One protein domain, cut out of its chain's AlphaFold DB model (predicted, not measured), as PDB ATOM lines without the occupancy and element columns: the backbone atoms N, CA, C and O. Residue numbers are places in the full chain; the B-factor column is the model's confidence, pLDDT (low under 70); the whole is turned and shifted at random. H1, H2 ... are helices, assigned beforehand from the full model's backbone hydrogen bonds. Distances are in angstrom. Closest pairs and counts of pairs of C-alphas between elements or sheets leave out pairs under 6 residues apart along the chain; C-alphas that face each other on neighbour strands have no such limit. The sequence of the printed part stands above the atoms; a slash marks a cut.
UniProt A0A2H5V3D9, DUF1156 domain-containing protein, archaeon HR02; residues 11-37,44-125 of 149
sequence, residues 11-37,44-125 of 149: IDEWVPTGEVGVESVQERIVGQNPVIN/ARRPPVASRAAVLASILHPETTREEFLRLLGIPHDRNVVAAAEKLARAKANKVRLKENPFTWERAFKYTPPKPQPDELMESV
ATOM      1  N   ILE A  11     -31.782 -36.659  39.639       88.25
ATOM      2  CA  ILE A  11     -32.255 -36.323  38.286       88.25
ATOM      3  C   ILE A  11     -33.765 -36.545  38.074       88.25
ATOM      4  O   ILE A  11     -34.334 -35.914  37.187       88.25
ATOM      5  N   ASP A  12     -34.417 -37.404  38.869       85.44
ATOM      6  CA  ASP A  12     -35.873 -37.620  38.800       85.44
ATOM      7  C   ASP A  12     -36.665 -36.452  39.417       85.44
ATOM      8  O   ASP A  12     -37.845 -36.285  39.108       85.44
ATOM      9  N   GLU A  13     -36.042 -35.677  40.309       88.88
ATOM     10  CA  GLU A  13     -36.688 -34.578  41.031       88.88
ATOM     11  C   GLU A  13     -36.290 -33.224  40.437       88.88
ATOM     12  O   GLU A  13     -37.157 -32.446  40.035       88.88
ATOM     13  N   TRP A  14     -34.987 -32.925  40.358       91.56
ATOM     14  CA  TRP A  14     -34.507 -31.641  39.847       91.56
ATOM     15  C   TRP A  14     -33.024 -31.677  39.434       91.56
ATOM     16  O   TRP A  14     -32.230 -32.482  39.912       91.56
ATOM     17  N   VAL A  15     -32.631 -30.765  38.536       91.38
ATOM     18  CA  VAL A  15     -31.234 -30.520  38.125       91.38
ATOM     19  C   VAL A  15     -31.054 -29.013  37.893       91.38
ATOM     20  O   VAL A  15     -31.954 -28.392  37.323       91.38
ATOM     21  N   PRO A  16     -29.921 -28.389  38.273       93.44
ATOM     22  CA  PRO A  16     -29.698 -26.958  38.064       93.44
ATOM     23  C   PRO A  16     -29.313 -26.664  36.605       93.44
ATOM     24  O   PRO A  16     -28.168 -26.353  36.275       93.44
ATOM     25  N   THR A  17     -30.281 -26.792  35.693       93.56
ATOM     26  CA  THR A  17     -30.064 -26.646  34.245       93.56
ATOM     27  C   THR A  17     -29.606 -25.239  33.858       93.56
ATOM     28  O   THR A  17     -28.859 -25.097  32.894       93.56
ATOM     29  N   GLY A  18     -30.006 -24.205  34.608       94.50
ATOM     30  CA  GLY A  18     -29.583 -22.824  34.367       94.50
ATOM     31  C   GLY A  18     -28.072 -22.657  34.532       94.50
ATOM     32  O   GLY A  18     -27.377 -22.300  33.583       94.50
ATOM     33  N   GLU A  19     -27.550 -22.988  35.711       95.19
ATOM     34  CA  GLU A  19     -26.121 -22.922  36.025       95.19
ATOM     35  C   GLU A  19     -25.291 -23.821  35.102       95.19
ATOM     36  O   GLU A  19     -24.309 -23.374  34.504       95.19
ATOM     37  N   VAL A  20     -25.721 -25.078  34.940       94.69
ATOM     38  CA  VAL A  20     -25.046 -26.055  34.075       94.69
ATOM     39  C   VAL A  20     -25.045 -25.584  32.621       94.69
ATOM     40  O   VAL A  20     -24.041 -25.736  31.923       94.69
ATOM     41  N   GLY A  21     -26.141 -24.985  32.153       94.25
ATOM     42  CA  GLY A  21     -26.265 -24.438  30.807       94.25
ATOM     43  C   GLY A  21     -25.317 -23.265  30.567       94.25
ATOM     44  O   GLY A  21     -24.625 -23.237  29.548       94.25
ATOM     45  N   VAL A  22     -25.222 -22.333  31.517       93.94
ATOM     46  CA  VAL A  22     -24.299 -21.193  31.432       93.94
ATOM     47  C   VAL A  22     -22.845 -21.660  31.359       93.94
ATOM     48  O   VAL A  22     -22.109 -21.227  30.470       93.94
ATOM     49  N   GLU A  23     -22.438 -22.585  32.229       91.81
ATOM     50  CA  GLU A  23     -21.078 -23.138  32.210       91.81
ATOM     51  C   GLU A  23     -20.806 -23.968  30.947       91.81
ATOM     52  O   GLU A  23     -19.721 -23.884  30.373       91.81
ATOM     53  N   SER A  24     -21.806 -24.686  30.427       90.50
ATOM     54  CA  SER A  24     -21.688 -25.407  29.151       90.50
ATOM     55  C   SER A  24     -21.472 -24.453  27.968       90.50
ATOM     56  O   SER A  24     -20.713 -24.754  27.047       90.50
ATOM     57  N   VAL A  25     -22.104 -23.274  27.976       89.75
ATOM     58  CA  VAL A  25     -21.851 -22.233  26.967       89.75
ATOM     59  C   VAL A  25     -20.445 -21.655  27.127       89.75
ATOM     60  O   VAL A  25     -19.745 -21.492  26.127       89.75
ATOM     61  N   GLN A  26     -20.002 -21.390  28.360       85.75
ATOM     62  CA  GLN A  26     -18.641 -20.921  28.654       85.75
ATOM     63  C   GLN A  26     -17.569 -21.916  28.190       85.75
ATOM     64  O   GLN A  26     -16.548 -21.515  27.626       85.75
ATOM     65  N   GLU A  27     -17.809 -23.214  28.376       84.12
ATOM     66  CA  GLU A  27     -16.924 -24.303  27.954       84.12
ATOM     67  C   GLU A  27     -16.741 -24.367  26.425       84.12
ATOM     68  O   GLU A  27     -15.677 -24.766  25.939       84.12
ATOM     69  N   ARG A  28     -17.742 -23.913  25.658       79.75
ATOM     70  CA  ARG A  28     -17.718 -23.863  24.186       79.75
ATOM     71  C   ARG A  28     -17.028 -22.622  23.613       79.75
ATOM     72  O   ARG A  28     -16.847 -22.549  22.397       79.75
ATOM     73  N   ILE A  29     -16.650 -21.644  24.439       76.25
ATOM     74  CA  ILE A  29     -15.980 -20.428  23.959       76.25
ATOM     75  C   ILE A  29     -14.579 -20.777  23.436       76.25
ATOM     76  O   ILE A  29     -13.709 -21.242  24.176       76.25
ATOM     77  N   VAL A  30     -14.376 -20.525  22.141       61.00
ATOM     78  CA  VAL A  30     -13.155 -20.829  21.383       61.00
ATOM     79  C   VAL A  30     -11.939 -20.100  21.972       61.00
ATOM     80  O   VAL A  30     -12.037 -18.951  22.391       61.00
ATOM     81  N   GLY A  31     -10.782 -20.772  22.002       63.66
ATOM     82  CA  GLY A  31      -9.508 -20.212  22.479       63.66
ATOM     83  C   GLY A  31      -9.214 -20.457  23.963       63.66
ATOM     84  O   GLY A  31      -8.085 -20.277  24.396       63.66
ATOM     85  N   GLN A  32     -10.202 -20.920  24.733       63.06
ATOM     86  CA  GLN A  32     -10.039 -21.300  26.144       63.06
ATOM     87  C   GLN A  32     -10.056 -22.820  26.364       63.06
ATOM     88  O   GLN A  32      -9.655 -23.300  27.420       63.06
ATOM     89  N   ASN A  33     -10.519 -23.569  25.363       60.19
ATOM     90  CA  ASN A  33     -10.570 -25.025  25.341       60.19
ATOM     91  C   ASN A  33     -10.012 -25.482  23.977       60.19
ATOM     92  O   ASN A  33     -10.297 -24.814  22.972       60.19
ATOM     93  N   PRO A  34      -9.238 -26.581  23.881       57.88
ATOM     94  CA  PRO A  34      -8.910 -27.184  22.592       57.88
ATOM     95  C   PRO A  34     -10.180 -27.384  21.754       57.88
ATOM     96  O   PRO A  34     -11.218 -27.803  22.270       57.88
ATOM     97  N   VAL A  35     -10.123 -27.056  20.463       58.94
ATOM     98  CA  VAL A  35     -11.298 -27.032  19.571       58.94
ATOM     99  C   VAL A  35     -12.026 -28.383  19.610       58.94
ATOM    100  O   VAL A  35     -11.399 -29.420  19.423       58.94
ATOM    101  N   ILE A  36     -13.338 -28.379  19.877       58.09
ATOM    102  CA  ILE A  36     -14.180 -29.595  19.974       58.09
ATOM    103  C   ILE A  36     -14.188 -30.370  18.641       58.09
ATOM    104  O   ILE A  36     -14.278 -31.591  18.619       58.09
ATOM    105  N   ASN A  37     -14.028 -29.646  17.534       58.38
ATOM    106  CA  ASN A  37     -14.222 -30.124  16.167       58.38
ATOM    107  C   ASN A  37     -12.908 -30.562  15.484       58.38
ATOM    108  O   ASN A  37     -12.896 -30.759  14.273       58.38
ATOM    109  N   ALA A  44      -7.569 -37.774  27.023       53.12
ATOM    110  CA  ALA A  44      -7.042 -36.727  27.915       53.12
ATOM    111  C   ALA A  44      -7.989 -35.530  28.157       53.12
ATOM    112  O   ALA A  44      -7.610 -34.569  28.830       53.12
ATOM    113  N   ARG A  45      -9.214 -35.537  27.604       70.06
ATOM    114  CA  ARG A  45     -10.167 -34.430  27.799       70.06
ATOM    115  C   ARG A  45     -11.026 -34.662  29.037       70.06
ATOM    116  O   ARG A  45     -11.556 -35.749  29.243       70.06
ATOM    117  N   ARG A  46     -11.209 -33.606  29.834       78.56
ATOM    118  CA  ARG A  46     -12.194 -33.608  30.919       78.56
ATOM    119  C   ARG A  46     -13.603 -33.726  30.326       78.56
ATOM    120  O   ARG A  46     -13.861 -33.094  29.297       78.56
ATOM    121  N   PRO A  47     -14.495 -34.523  30.932       84.62
ATOM    122  CA  PRO A  47     -15.865 -34.641  30.456       84.62
ATOM    123  C   PRO A  47     -16.583 -33.282  30.548       84.62
ATOM    124  O   PRO A  47     -16.364 -32.565  31.533       84.62
ATOM    125  N   PRO A  48     -17.443 -32.938  29.567       85.94
ATOM    126  CA  PRO A  48     -18.198 -31.689  29.569       85.94
ATOM    127  C   PRO A  48     -18.987 -31.481  30.858       85.94
ATOM    128  O   PRO A  48     -19.450 -32.451  31.472       85.94
ATOM    129  N   VAL A  49     -19.209 -30.221  31.238       90.62
ATOM    130  CA  VAL A  49     -19.933 -29.879  32.478       90.62
ATOM    131  C   VAL A  49     -21.331 -30.506  32.492       90.62
ATOM    132  O   VAL A  49     -21.727 -31.084  33.500       90.62
ATOM    133  N   ALA A  50     -22.040 -30.491  31.360       91.88
ATOM    134  CA  ALA A  50     -23.348 -31.135  31.226       91.88
ATOM    135  C   ALA A  50     -23.300 -32.655  31.465       91.88
ATOM    136  O   ALA A  50     -24.151 -33.196  32.170       91.88
ATOM    137  N   SER A  51     -22.294 -33.350  30.924       90.94
ATOM    138  CA  SER A  51     -22.136 -34.797  31.116       90.94
ATOM    139  C   SER A  51     -21.803 -35.131  32.570       90.94
ATOM    140  O   SER A  51     -22.397 -36.044  33.136       90.94
ATOM    141  N   ARG A  52     -20.907 -34.360  33.199       91.50
ATOM    142  CA  ARG A  52     -20.598 -34.492  34.633       91.50
ATOM    143  C   ARG A  52     -21.842 -34.278  35.491       91.50
ATOM    144  O   ARG A  52     -22.094 -35.075  36.387       91.50
ATOM    145  N   ALA A  53     -22.631 -33.247  35.189       94.12
ATOM    146  CA  ALA A  53     -23.866 -32.945  35.901       94.12
ATOM    147  C   ALA A  53     -24.892 -34.078  35.771       94.12
ATOM    148  O   ALA A  53     -25.482 -34.472  36.770       94.12
ATOM    149  N   ALA A  54     -25.061 -34.646  34.575       92.56
ATOM    150  CA  ALA A  54     -25.974 -35.766  34.353       92.56
ATOM    151  C   ALA A  54     -25.559 -37.020  35.141       92.56
ATOM    152  O   ALA A  54     -26.404 -37.662  35.766       92.56
ATOM    153  N   VAL A  55     -24.262 -37.346  35.153       90.75
ATOM    154  CA  VAL A  55     -23.733 -38.476  35.932       90.75
ATOM    155  C   VAL A  55     -23.922 -38.237  37.429       90.75
ATOM    156  O   VAL A  55     -24.465 -39.107  38.103       90.75
ATOM    157  N   LEU A  56     -23.555 -37.054  37.938       90.88
ATOM    158  CA  LEU A  56     -23.755 -36.699  39.346       90.88
ATOM    159  C   LEU A  56     -25.234 -36.763  39.741       90.88
ATOM    160  O   LEU A  56     -25.579 -37.399  40.730       90.88
ATOM    161  N   ALA A  57     -26.131 -36.184  38.943       91.06
ATOM    162  CA  ALA A  57     -27.563 -36.212  39.227       91.06
ATOM    163  C   ALA A  57     -28.151 -37.633  39.174       91.06
ATOM    164  O   ALA A  57     -29.162 -37.911  39.813       91.06
ATOM    165  N   SER A  58     -27.515 -38.545  38.433       87.88
ATOM    166  CA  SER A  58     -27.936 -39.945  38.380       87.88
ATOM    167  C   SER A  58     -27.540 -40.730  39.631       87.88
ATOM    168  O   SER A  58     -28.213 -41.706  39.932       87.88
ATOM    169  N   ILE A  59     -26.476 -40.338  40.345       87.06
ATOM    170  CA  ILE A  59     -25.963 -41.053  41.535       87.06
ATOM    171  C   ILE A  59     -26.362 -40.404  42.863       87.06
ATOM    172  O   ILE A  59     -26.419 -41.091  43.880       87.06
ATOM    173  N   LEU A  60     -26.606 -39.094  42.871       88.25
ATOM    174  CA  LEU A  60     -26.881 -38.344  44.092       88.25
ATOM    175  C   LEU A  60     -28.287 -38.624  44.631       88.25
ATOM    176  O   LEU A  60     -29.231 -38.913  43.884       88.25
ATOM    177  N   HIS A  61     -28.419 -38.522  45.955       86.06
ATOM    178  CA  HIS A  61     -29.707 -38.641  46.631       86.06
ATOM    179  C   HIS A  61     -30.622 -37.468  46.258       86.06
ATOM    180  O   HIS A  61     -30.141 -36.349  46.106       86.06
ATOM    181  N   PRO A  62     -31.949 -37.674  46.197       86.25
ATOM    182  CA  PRO A  62     -32.916 -36.590  45.999       86.25
ATOM    183  C   PRO A  62     -32.836 -35.452  47.027       86.25
ATOM    184  O   PRO A  62     -33.242 -34.334  46.735       86.25
ATOM    185  N   GLU A  63     -32.332 -35.750  48.226       87.25
ATOM    186  CA  GLU A  63     -32.191 -34.803  49.339       87.25
ATOM    187  C   GLU A  63     -30.885 -33.985  49.252       87.25
ATOM    188  O   GLU A  63     -30.671 -33.096  50.073       87.25
ATOM    189  N   THR A  64     -30.004 -34.271  48.281       89.81
ATOM    190  CA  THR A  64     -28.800 -33.464  48.045       89.81
ATOM    191  C   THR A  64     -29.202 -32.027  47.739       89.81
ATOM    192  O   THR A  64     -30.080 -31.775  46.915       89.81
ATOM    193  N   THR A  65     -28.546 -31.077  48.399       92.75
ATOM    194  CA  THR A  65     -28.842 -29.652  48.243       92.75
ATOM    195  C   THR A  65     -28.281 -29.100  46.933       92.75
ATOM    196  O   THR A  65     -27.382 -29.667  46.299       92.75
ATOM    197  N   ARG A  66     -28.797 -27.942  46.514       93.19
ATOM    198  CA  ARG A  66     -28.310 -27.267  45.306       93.19
ATOM    199  C   ARG A  66     -26.876 -26.796  45.460       93.19
ATOM    200  O   ARG A  66     -26.089 -26.927  44.525       93.19
ATOM    201  N   GLU A  67     -26.533 -26.300  46.635       93.50
ATOM    202  CA  GLU A  67     -25.204 -25.831  46.991       93.50
ATOM    203  C   GLU A  67     -24.183 -26.971  46.904       93.50
ATOM    204  O   GLU A  67     -23.147 -26.816  46.258       93.50
ATOM    205  N   GLU A  68     -24.498 -28.142  47.470       91.75
ATOM    206  CA  GLU A  68     -23.648 -29.335  47.388       91.75
ATOM    207  C   GLU A  68     -23.440 -29.789  45.943       91.75
ATOM    208  O   GLU A  68     -22.308 -30.063  45.535       91.75
ATOM    209  N   PHE A  69     -24.509 -29.817  45.144       93.56
ATOM    210  CA  PHE A  69     -24.435 -30.212  43.740       93.56
ATOM    211  C   PHE A  69     -23.528 -29.281  42.922       93.56
ATOM    212  O   PHE A  69     -22.671 -29.735  42.159       93.56
ATOM    213  N   LEU A  70     -23.695 -27.965  43.087       94.56
ATOM    214  CA  LEU A  70     -22.880 -26.966  42.394       94.56
ATOM    215  C   LEU A  70     -21.420 -27.016  42.864       94.56
ATOM    216  O   LEU A  70     -20.515 -26.977  42.024       94.56
ATOM    217  N   ARG A  71     -21.184 -27.214  44.170       92.88
ATOM    218  CA  ARG A  71     -19.848 -27.403  44.758       92.88
ATOM    219  C   ARG A  71     -19.111 -28.581  44.115       92.88
ATOM    220  O   ARG A  71     -17.972 -28.408  43.691       92.88
ATOM    221  N   LEU A  72     -19.770 -29.734  43.963       92.12
ATOM    222  CA  LEU A  72     -19.193 -30.930  43.323       92.12
ATOM    223  C   LEU A  72     -18.836 -30.708  41.842       92.12
ATOM    224  O   LEU A  72     -17.886 -31.296  41.314       92.12
ATOM    225  N   LEU A  73     -19.588 -29.853  41.147       92.00
ATOM    226  CA  LEU A  73     -19.294 -29.487  39.761       92.00
ATOM    227  C   LEU A  73     -18.208 -28.416  39.629       92.00
ATOM    228  O   LEU A  73     -17.607 -28.314  38.555       92.00
ATOM    229  N   GLY A  74     -17.921 -27.668  40.695       92.00
ATOM    230  CA  GLY A  74     -17.054 -26.492  40.653       92.00
ATOM    231  C   GLY A  74     -17.752 -25.249  40.115       92.00
ATOM    232  O   GLY A  74     -17.097 -24.380  39.545       92.00
ATOM    233  N   ILE A  75     -19.077 -25.190  40.237       94.12
ATOM    234  CA  ILE A  75     -19.873 -24.012  39.906       94.12
ATOM    235  C   ILE A  75     -20.049 -23.197  41.196       94.12
ATOM    236  O   ILE A  75     -20.405 -23.781  42.222       94.12
ATOM    237  N   PRO A  76     -19.818 -21.871  41.185       92.44
ATOM    238  CA  PRO A  76     -20.014 -21.052  42.378       92.44
ATOM    239  C   PRO A  76     -21.481 -21.076  42.813       92.44
ATOM    240  O   PRO A  76     -22.376 -20.741  42.037       92.44
ATOM    241  N   HIS A  77     -21.716 -21.467  44.063       90.00
ATOM    242  CA  HIS A  77     -23.040 -21.465  44.691       90.00
ATOM    243  C   HIS A  77     -23.341 -20.139  45.413       90.00
ATOM    244  O   HIS A  77     -24.491 -19.843  45.710       90.00
ATOM    245  N   ASP A  78     -22.318 -19.323  45.682       90.31
ATOM    246  CA  ASP A  78     -22.408 -17.998  46.308       90.31
ATOM    247  C   ASP A  78     -22.840 -16.894  45.326       90.31
ATOM    248  O   ASP A  78     -23.216 -15.796  45.740       90.31
ATOM    249  N   ARG A  79     -22.786 -17.161  44.014       88.75
ATOM    250  CA  ARG A  79     -23.040 -16.174  42.956       88.75
ATOM    251  C   ARG A  79     -24.199 -16.588  42.071       88.75
ATOM    252  O   ARG A  79     -24.386 -17.758  41.753       88.75
ATOM    253  N   ASN A  80     -24.922 -15.593  41.561       90.56
ATOM    254  CA  ASN A  80     -25.964 -15.831  40.571       90.56
ATOM    255  C   ASN A  80     -25.363 -15.934  39.156       90.56
ATOM    256  O   ASN A  80     -25.235 -14.947  38.424       90.56
ATOM    257  N   VAL A  81     -24.993 -17.161  38.784       92.38
ATOM    258  CA  VAL A  81     -24.426 -17.524  37.474       92.38
ATOM    259  C   VAL A  81     -25.370 -17.159  36.322       92.38
ATOM    260  O   VAL A  81     -24.929 -16.653  35.286       92.38
ATOM    261  N   VAL A  82     -26.676 -17.367  36.509       93.44
ATOM    262  CA  VAL A  82     -27.700 -17.082  35.494       93.44
ATOM    263  C   VAL A  82     -27.813 -15.578  35.249       93.44
ATOM    264  O   VAL A  82     -27.758 -15.140  34.102       93.44
ATOM    265  N   ALA A  83     -27.843 -14.767  36.307       92.69
ATOM    266  CA  ALA A  83     -27.889 -13.310  36.190       92.69
ATOM    267  C   ALA A  83     -26.653 -12.740  35.469       92.69
ATOM    268  O   ALA A  83     -26.770 -11.805  34.673       92.69
ATOM    269  N   ALA A  84     -25.466 -13.318  35.691       91.25
ATOM    270  CA  ALA A  84     -24.257 -12.935  34.961       91.25
ATOM    271  C   ALA A  84     -24.382 -13.214  33.451       91.25
ATOM    272  O   ALA A  84     -24.014 -12.370  32.624       91.25
ATOM    273  N   ALA A  85     -24.953 -14.364  33.083       91.69
ATOM    274  CA  ALA A  85     -25.222 -14.714  31.692       91.69
ATOM    275  C   ALA A  85     -26.289 -13.816  31.057       91.69
ATOM    276  O   ALA A  85     -26.100 -13.350  29.932       91.69
ATOM    277  N   GLU A  86     -27.364 -13.505  31.781       92.81
ATOM    278  CA  GLU A  86     -28.390 -12.568  31.329       92.81
ATOM    279  C   GLU A  86     -27.821 -11.167  31.101       92.81
ATOM    280  O   GLU A  86     -28.108 -10.546  30.078       92.81
ATOM    281  N   LYS A  87     -26.968 -10.670  32.006       91.00
ATOM    282  CA  LYS A  87     -26.294  -9.372  31.848       91.00
ATOM    283  C   LYS A  87     -25.458  -9.339  30.569       91.00
ATOM    284  O   LYS A  87     -25.520  -8.364  29.817       91.00
ATOM    285  N   LEU A  88     -24.721 -10.416  30.285       89.50
ATOM    286  CA  LEU A  88     -23.965 -10.545  29.039       89.50
ATOM    287  C   LEU A  88     -24.886 -10.611  27.810       89.50
ATOM    288  O   LEU A  88     -24.597  -9.971  26.798       89.50
ATOM    289  N   ALA A  89     -25.988 -11.359  27.883       89.94
ATOM    290  CA  ALA A  89     -26.954 -11.483  26.793       89.94
ATOM    291  C   ALA A  89     -27.637 -10.142  26.475       89.94
ATOM    292  O   ALA A  89     -27.695  -9.748  25.310       89.94
ATOM    293  N   ARG A  90     -28.063  -9.391  27.500       92.06
ATOM    294  CA  ARG A  90     -28.649  -8.045  27.361       92.06
ATOM    295  C   ARG A  90     -27.661  -7.059  26.744       92.06
ATOM    296  O   ARG A  90     -28.024  -6.311  25.842       92.06
ATOM    297  N   ALA A  91     -26.400  -7.081  27.176       91.19
ATOM    298  CA  ALA A  91     -25.370  -6.219  26.599       91.19
ATOM    299  C   ALA A  91     -25.131  -6.520  25.111       91.19
ATOM    300  O   ALA A  91     -25.071  -5.597  24.300       91.19
ATOM    301  N   LYS A  92     -25.077  -7.809  24.736       88.69
ATOM    302  CA  LYS A  92     -24.982  -8.234  23.330       88.69
ATOM    303  C   LYS A  92     -26.189  -7.775  22.509       88.69
ATOM    304  O   LYS A  92     -25.990  -7.250  21.417       88.69
ATOM    305  N   ALA A  93     -27.406  -7.929  23.034       92.38
ATOM    306  CA  ALA A  93     -28.633  -7.480  22.371       92.38
ATOM    307  C   ALA A  93     -28.630  -5.962  22.129       92.38
ATOM    308  O   ALA A  93     -28.937  -5.505  21.031       92.38
ATOM    309  N   ASN A  94     -28.169  -5.192  23.115       92.31
ATOM    310  CA  ASN A  94     -28.062  -3.735  23.031       92.31
ATOM    311  C   ASN A  94     -26.804  -3.251  22.286       92.31
ATOM    312  O   ASN A  94     -26.560  -2.049  22.224       92.31
ATOM    313  N   LYS A  95     -25.979  -4.163  21.748       90.12
ATOM    314  CA  LYS A  95     -24.681  -3.870  21.106       90.12
ATOM    315  C   LYS A  95     -23.718  -3.059  21.992       90.12
ATOM    316  O   LYS A  95     -22.802  -2.410  21.492       90.12
ATOM    317  N   VAL A  96     -23.888  -3.129  23.311       88.69
ATOM    318  CA  VAL A  96     -23.029  -2.455  24.288       88.69
ATOM    319  C   VAL A  96     -21.864  -3.374  24.643       88.69
ATOM    320  O   VAL A  96     -22.057  -4.522  25.046       88.69
ATOM    321  N   ARG A  97     -20.632  -2.867  24.532       81.44
ATOM    322  CA  ARG A  97     -19.448  -3.563  25.053       81.44
ATOM    323  C   ARG A  97     -19.373  -3.362  26.562       81.44
ATOM    324  O   ARG A  97     -19.217  -2.238  27.032       81.44
ATOM    325  N   LEU A  98     -19.476  -4.452  27.320       82.81
ATOM    326  CA  LEU A  98     -19.214  -4.419  28.756       82.81
ATOM    327  C   LEU A  98     -17.729  -4.122  28.989       82.81
ATOM    328  O   LEU A  98     -16.876  -4.749  28.366       82.81
ATOM    329  N   LYS A  99     -17.435  -3.167  29.881       78.19
ATOM    330  CA  LYS A  99     -16.056  -2.854  30.294       78.19
ATOM    331  C   LYS A  99     -15.424  -3.999  31.089       78.19
ATOM    332  O   LYS A  99     -14.230  -4.236  30.972       78.19
ATOM    333  N   GLU A 100     -16.239  -4.719  31.854       84.44
ATOM    334  CA  GLU A 100     -15.809  -5.806  32.730       84.44
ATOM    335  C   GLU A 100     -16.523  -7.110  32.374       84.44
ATOM    336  O   GLU A 100     -17.695  -7.117  31.980       84.44
ATOM    337  N   ASN A 101     -15.812  -8.226  32.530       82.75
ATOM    338  CA  ASN A 101     -16.385  -9.552  32.351       82.75
ATOM    339  C   ASN A 101     -17.322  -9.874  33.533       82.75
ATOM    340  O   ASN A 101     -16.853  -9.891  34.671       82.75
ATOM    341  N   PRO A 102     -18.617 -10.172  33.303       86.00
ATOM    342  CA  PRO A 102     -19.537 -10.522  34.386       86.00
ATOM    343  C   PRO A 102     -19.202 -11.864  35.061       86.00
ATOM    344  O   PRO A 102     -19.693 -12.131  36.154       86.00
ATOM    345  N   PHE A 103     -18.368 -12.698  34.430       87.81
ATOM    346  CA  PHE A 103     -17.894 -13.971  34.969       87.81
ATOM    347  C   PHE A 103     -16.558 -13.776  35.684       87.81
ATOM    348  O   PHE A 103     -15.506 -13.700  35.049       87.81
ATOM    349  N   THR A 104     -16.616 -13.687  37.009       87.56
ATOM    350  CA  THR A 104     -15.481 -13.369  37.893       87.56
ATOM    351  C   THR A 104     -14.915 -14.591  38.627       87.56
ATOM    352  O   THR A 104     -14.179 -14.442  39.599       87.56
ATOM    353  N   TRP A 105     -15.296 -15.801  38.218       88.56
ATOM    354  CA  TRP A 105     -14.866 -17.068  38.818       88.56
ATOM    355  C   TRP A 105     -14.154 -17.956  37.796       88.56
ATOM    356  O   TRP A 105     -14.225 -17.730  36.583       88.56
ATOM    357  N   GLU A 106     -13.461 -18.980  38.294       87.81
ATOM    358  CA  GLU A 106     -12.871 -20.001  37.436       87.81
ATOM    359  C   GLU A 106     -13.944 -20.913  36.842       87.81
ATOM    360  O   GLU A 106     -14.880 -21.330  37.514       87.81
ATOM    361  N   ARG A 107     -13.792 -21.246  35.560       86.94
ATOM    362  CA  ARG A 107     -14.764 -22.067  34.831       86.94
ATOM    363  C   ARG A 107     -14.828 -23.487  35.386       86.94
ATOM    364  O   ARG A 107     -13.789 -24.111  35.612       86.94
ATOM    365  N   ALA A 108     -16.029 -24.053  35.441       87.56
ATOM    366  CA  ALA A 108     -16.278 -25.352  36.068       87.56
ATOM    367  C   ALA A 108     -15.527 -26.529  35.410       87.56
ATOM    368  O   ALA A 108     -15.208 -27.523  36.063       87.56
ATOM    369  N   PHE A 109     -15.175 -26.439  34.121       81.25
ATOM    370  CA  PHE A 109     -14.378 -27.483  33.456       81.25
ATOM    371  C   PHE A 109     -12.923 -27.544  33.965       81.25
ATOM    372  O   PHE A 109     -12.274 -28.591  33.886       81.25
ATOM    373  N   LYS A 110     -12.395 -26.434  34.505       83.62
ATOM    374  CA  LYS A 110     -11.058 -26.374  35.119       83.62
ATOM    375  C   LYS A 110     -11.050 -26.877  36.561       83.62
ATOM    376  O   LYS A 110      -9.980 -27.205  37.075       83.62
ATOM    377  N   TYR A 111     -12.218 -27.045  37.162       88.38
ATOM    378  CA  TYR A 111     -12.335 -27.544  38.516       88.38
ATOM    379  C   TYR A 111     -11.921 -29.015  38.633       88.38
ATOM    380  O   TYR A 111     -12.411 -29.874  37.894       88.38
ATOM    381  N   THR A 112     -11.042 -29.291  39.595       87.94
ATOM    382  CA  THR A 112     -10.759 -30.636  40.099       87.94
ATOM    383  C   THR A 112     -11.177 -30.655  41.568       87.94
ATOM    384  O   THR A 112     -10.655 -29.837  42.329       87.94
ATOM    385  N   PRO A 113     -12.095 -31.544  41.983       86.00
ATOM    386  CA  PRO A 113     -12.541 -31.588  43.368       86.00
ATOM    387  C   PRO A 113     -11.359 -31.926  44.295       86.00
ATOM    388  O   PRO A 113     -10.619 -32.879  44.019       86.00
ATOM    389  N   PRO A 114     -11.138 -31.157  45.375       87.19
ATOM    390  CA  PRO A 114     -10.121 -31.476  46.369       87.19
ATOM    391  C   PRO A 114     -10.516 -32.739  47.142       87.19
ATOM    392  O   PRO A 114     -11.697 -33.060  47.254       87.19
ATOM    393  N   LYS A 115      -9.527 -33.429  47.722       73.94
ATOM    394  CA  LYS A 115      -9.678 -34.792  48.256       73.94
ATOM    395  C   LYS A 115     -10.822 -35.067  49.250       73.94
ATOM    396  O   LYS A 115     -11.293 -36.191  49.172       73.94
ATOM    397  N   PRO A 116     -11.363 -34.159  50.093       83.31
ATOM    398  CA  PRO A 116     -12.518 -34.575  50.893       83.31
ATOM    399  C   PRO A 116     -13.776 -34.810  50.037       83.31
ATOM    400  O   PRO A 116     -14.565 -35.690  50.344       83.31
ATOM    401  N   GLN A 117     -13.954 -34.099  48.917       84.31
ATOM    402  CA  GLN A 117     -15.205 -34.169  48.150       84.31
ATOM    403  C   GLN A 117     -15.452 -35.512  47.441       84.31
ATOM    404  O   GLN A 117     -16.577 -36.006  47.511       84.31
ATOM    405  N   PRO A 118     -14.477 -36.119  46.730       81.94
ATOM    406  CA  PRO A 118     -14.678 -37.438  46.141       81.94
ATOM    407  C   PRO A 118     -14.939 -38.512  47.197       81.94
ATOM    408  O   PRO A 118     -15.743 -39.405  46.949       81.94
ATOM    409  N   ASP A 119     -14.298 -38.411  48.362       84.88
ATOM    410  CA  ASP A 119     -14.465 -39.374  49.451       84.88
ATOM    411  C   ASP A 119     -15.866 -39.252  50.080       84.88
ATOM    412  O   ASP A 119     -16.573 -40.257  50.169       84.88
ATOM    413  N   GLU A 120     -16.323 -38.027  50.378       85.38
ATOM    414  CA  GLU A 120     -17.699 -37.717  50.823       85.38
ATOM    415  C   GLU A 120     -18.750 -38.242  49.828       85.38
ATOM    416  O   GLU A 120     -19.746 -38.862  50.207       85.38
ATOM    417  N   LEU A 121     -18.519 -38.027  48.528       84.38
ATOM    418  CA  LEU A 121     -19.407 -38.516  47.475       84.38
ATOM    419  C   LEU A 121     -19.469 -40.046  47.476       84.38
ATOM    420  O   LEU A 121     -20.553 -40.622  47.394       84.38
ATOM    421  N   MET A 122     -18.317 -40.711  47.563       82.94
ATOM    422  CA  MET A 122     -18.243 -42.171  47.576       82.94
ATOM    423  C   MET A 122     -18.902 -42.772  48.818       82.94
ATOM    424  O   MET A 122     -19.516 -43.834  48.713       82.94
ATOM    425  N   GLU A 123     -18.807 -42.116  49.972       83.69
ATOM    426  CA  GLU A 123     -19.512 -42.514  51.190       83.69
ATOM    427  C   GLU A 123     -21.031 -42.387  51.021       83.69
ATOM    428  O   GLU A 123     -21.751 -43.371  51.200       83.69
ATOM    429  N   SER A 124     -21.510 -41.245  50.520       80.31
ATOM    430  CA  SER A 124     -22.933 -41.022  50.231       80.31
ATOM    431  C   SER A 124     -23.504 -42.029  49.218       80.31
ATOM    432  O   SER A 124     -24.635 -42.504  49.360       80.31
ATOM    433  N   VAL A 125     -22.714 -42.427  48.211       79.31
ATOM    434  CA  VAL A 125     -23.098 -43.493  47.272       79.31
ATOM    435  C   VAL A 125     -23.083 -44.872  47.943       79.31
ATOM    436  O   VAL A 125     -23.948 -45.692  47.646       79.31
TER     437      VAL A 125
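Overview. This is residues 11 to 37 and 44 to 125 of the 149 residues of the protein "DUF1156 domain-containing protein" of archaeon HR02 (UniProt A0A2H5V3D9). Five short helices form an elongated body: H1 packs near the middle between H4 on one side and H2 on the other, H3 packs on H2, and H5 lies at the end far from H4. The helices that touch cross at steep angles, and the tip of H4 with the residues just after it, 89 to 95, sticks out; from there a long stretch, residues 94 to 115, runs back along the body to H5. The printed part has 109 residues with five named helices, H1 to H5 in chain order, and no named strand; the class is all helix, with under half of the residues, 53, in named elements. The whole is compact by its radius of gyration of the C-alphas, 15.2 A, though elongated in outline, with spans of 49 by 31 by 24 A.

Along the chain. The printed part begins at Ile 11. H1 is residues 17 to 27, 14.8 A from first to last C-alpha, and C-alpha 17 is at (-30.064, -26.646, 34.245). After the cut comes H2, residues 49 to 59, 15.6 A long. H3 is residues 66 to 73, 10.8 A. H4, residues 81 to 93, is the longest helix by residues, 18.6 A, and ends with C-alpha 93 at (-28.633, -7.480, 22.371). H5 is residues 116 to 125, 14.3 A, and C-alpha 125 is at (-23.098, -43.493, 47.272).

Arrangement. H1 has its centre nearest to the mean of the C-alphas, at 5.5 A. H1 and H4 touch at a steep tilt of 61 degrees, the same way, with residues 81 to 85 of H4 alone; the closest C-alphas are those of Glu 19 and Val 81, 5.8 A apart. H1 and H2 touch at a steep tilt of 38 degrees, opposite ways, the closest C-alphas being those of Ser 24 and Val 49 at 5.8 A. H2 and H3 touch at a steep tilt of 60 degrees, opposite ways, the closest C-alphas being those of Ala 53 and Leu 73 at 6.9 A. H1 and H3 are apart, but only just, with their closest C-alphas 8.2 A from each other. H5 is close to but not clearly touching H2, at C-alphas 59 and 125, 6.9 A, and H3, at C-alphas 72 and 117, 7.0 A. H2 and H4 are apart. In H1, H2, H3, H4 and H5 every O i to N i+4 pair is within hydrogen-bond range.

Size, cuts and confidence. The two C-alphas farthest apart are those of Lys 95 and Glu 123, at 49.2 A. Residues 38 to 43 are not printed, and the gap from C-alpha 37 to C-alpha 44 is 15.3 A. Of the links that are printed whole, H4 to H5 is long, with 22 residues; H2 to H3 and H3 to H4 are short. The mean pLDDT of the printed part is 86.0, and it is under 70 at residues 30 to 37 and residue 44.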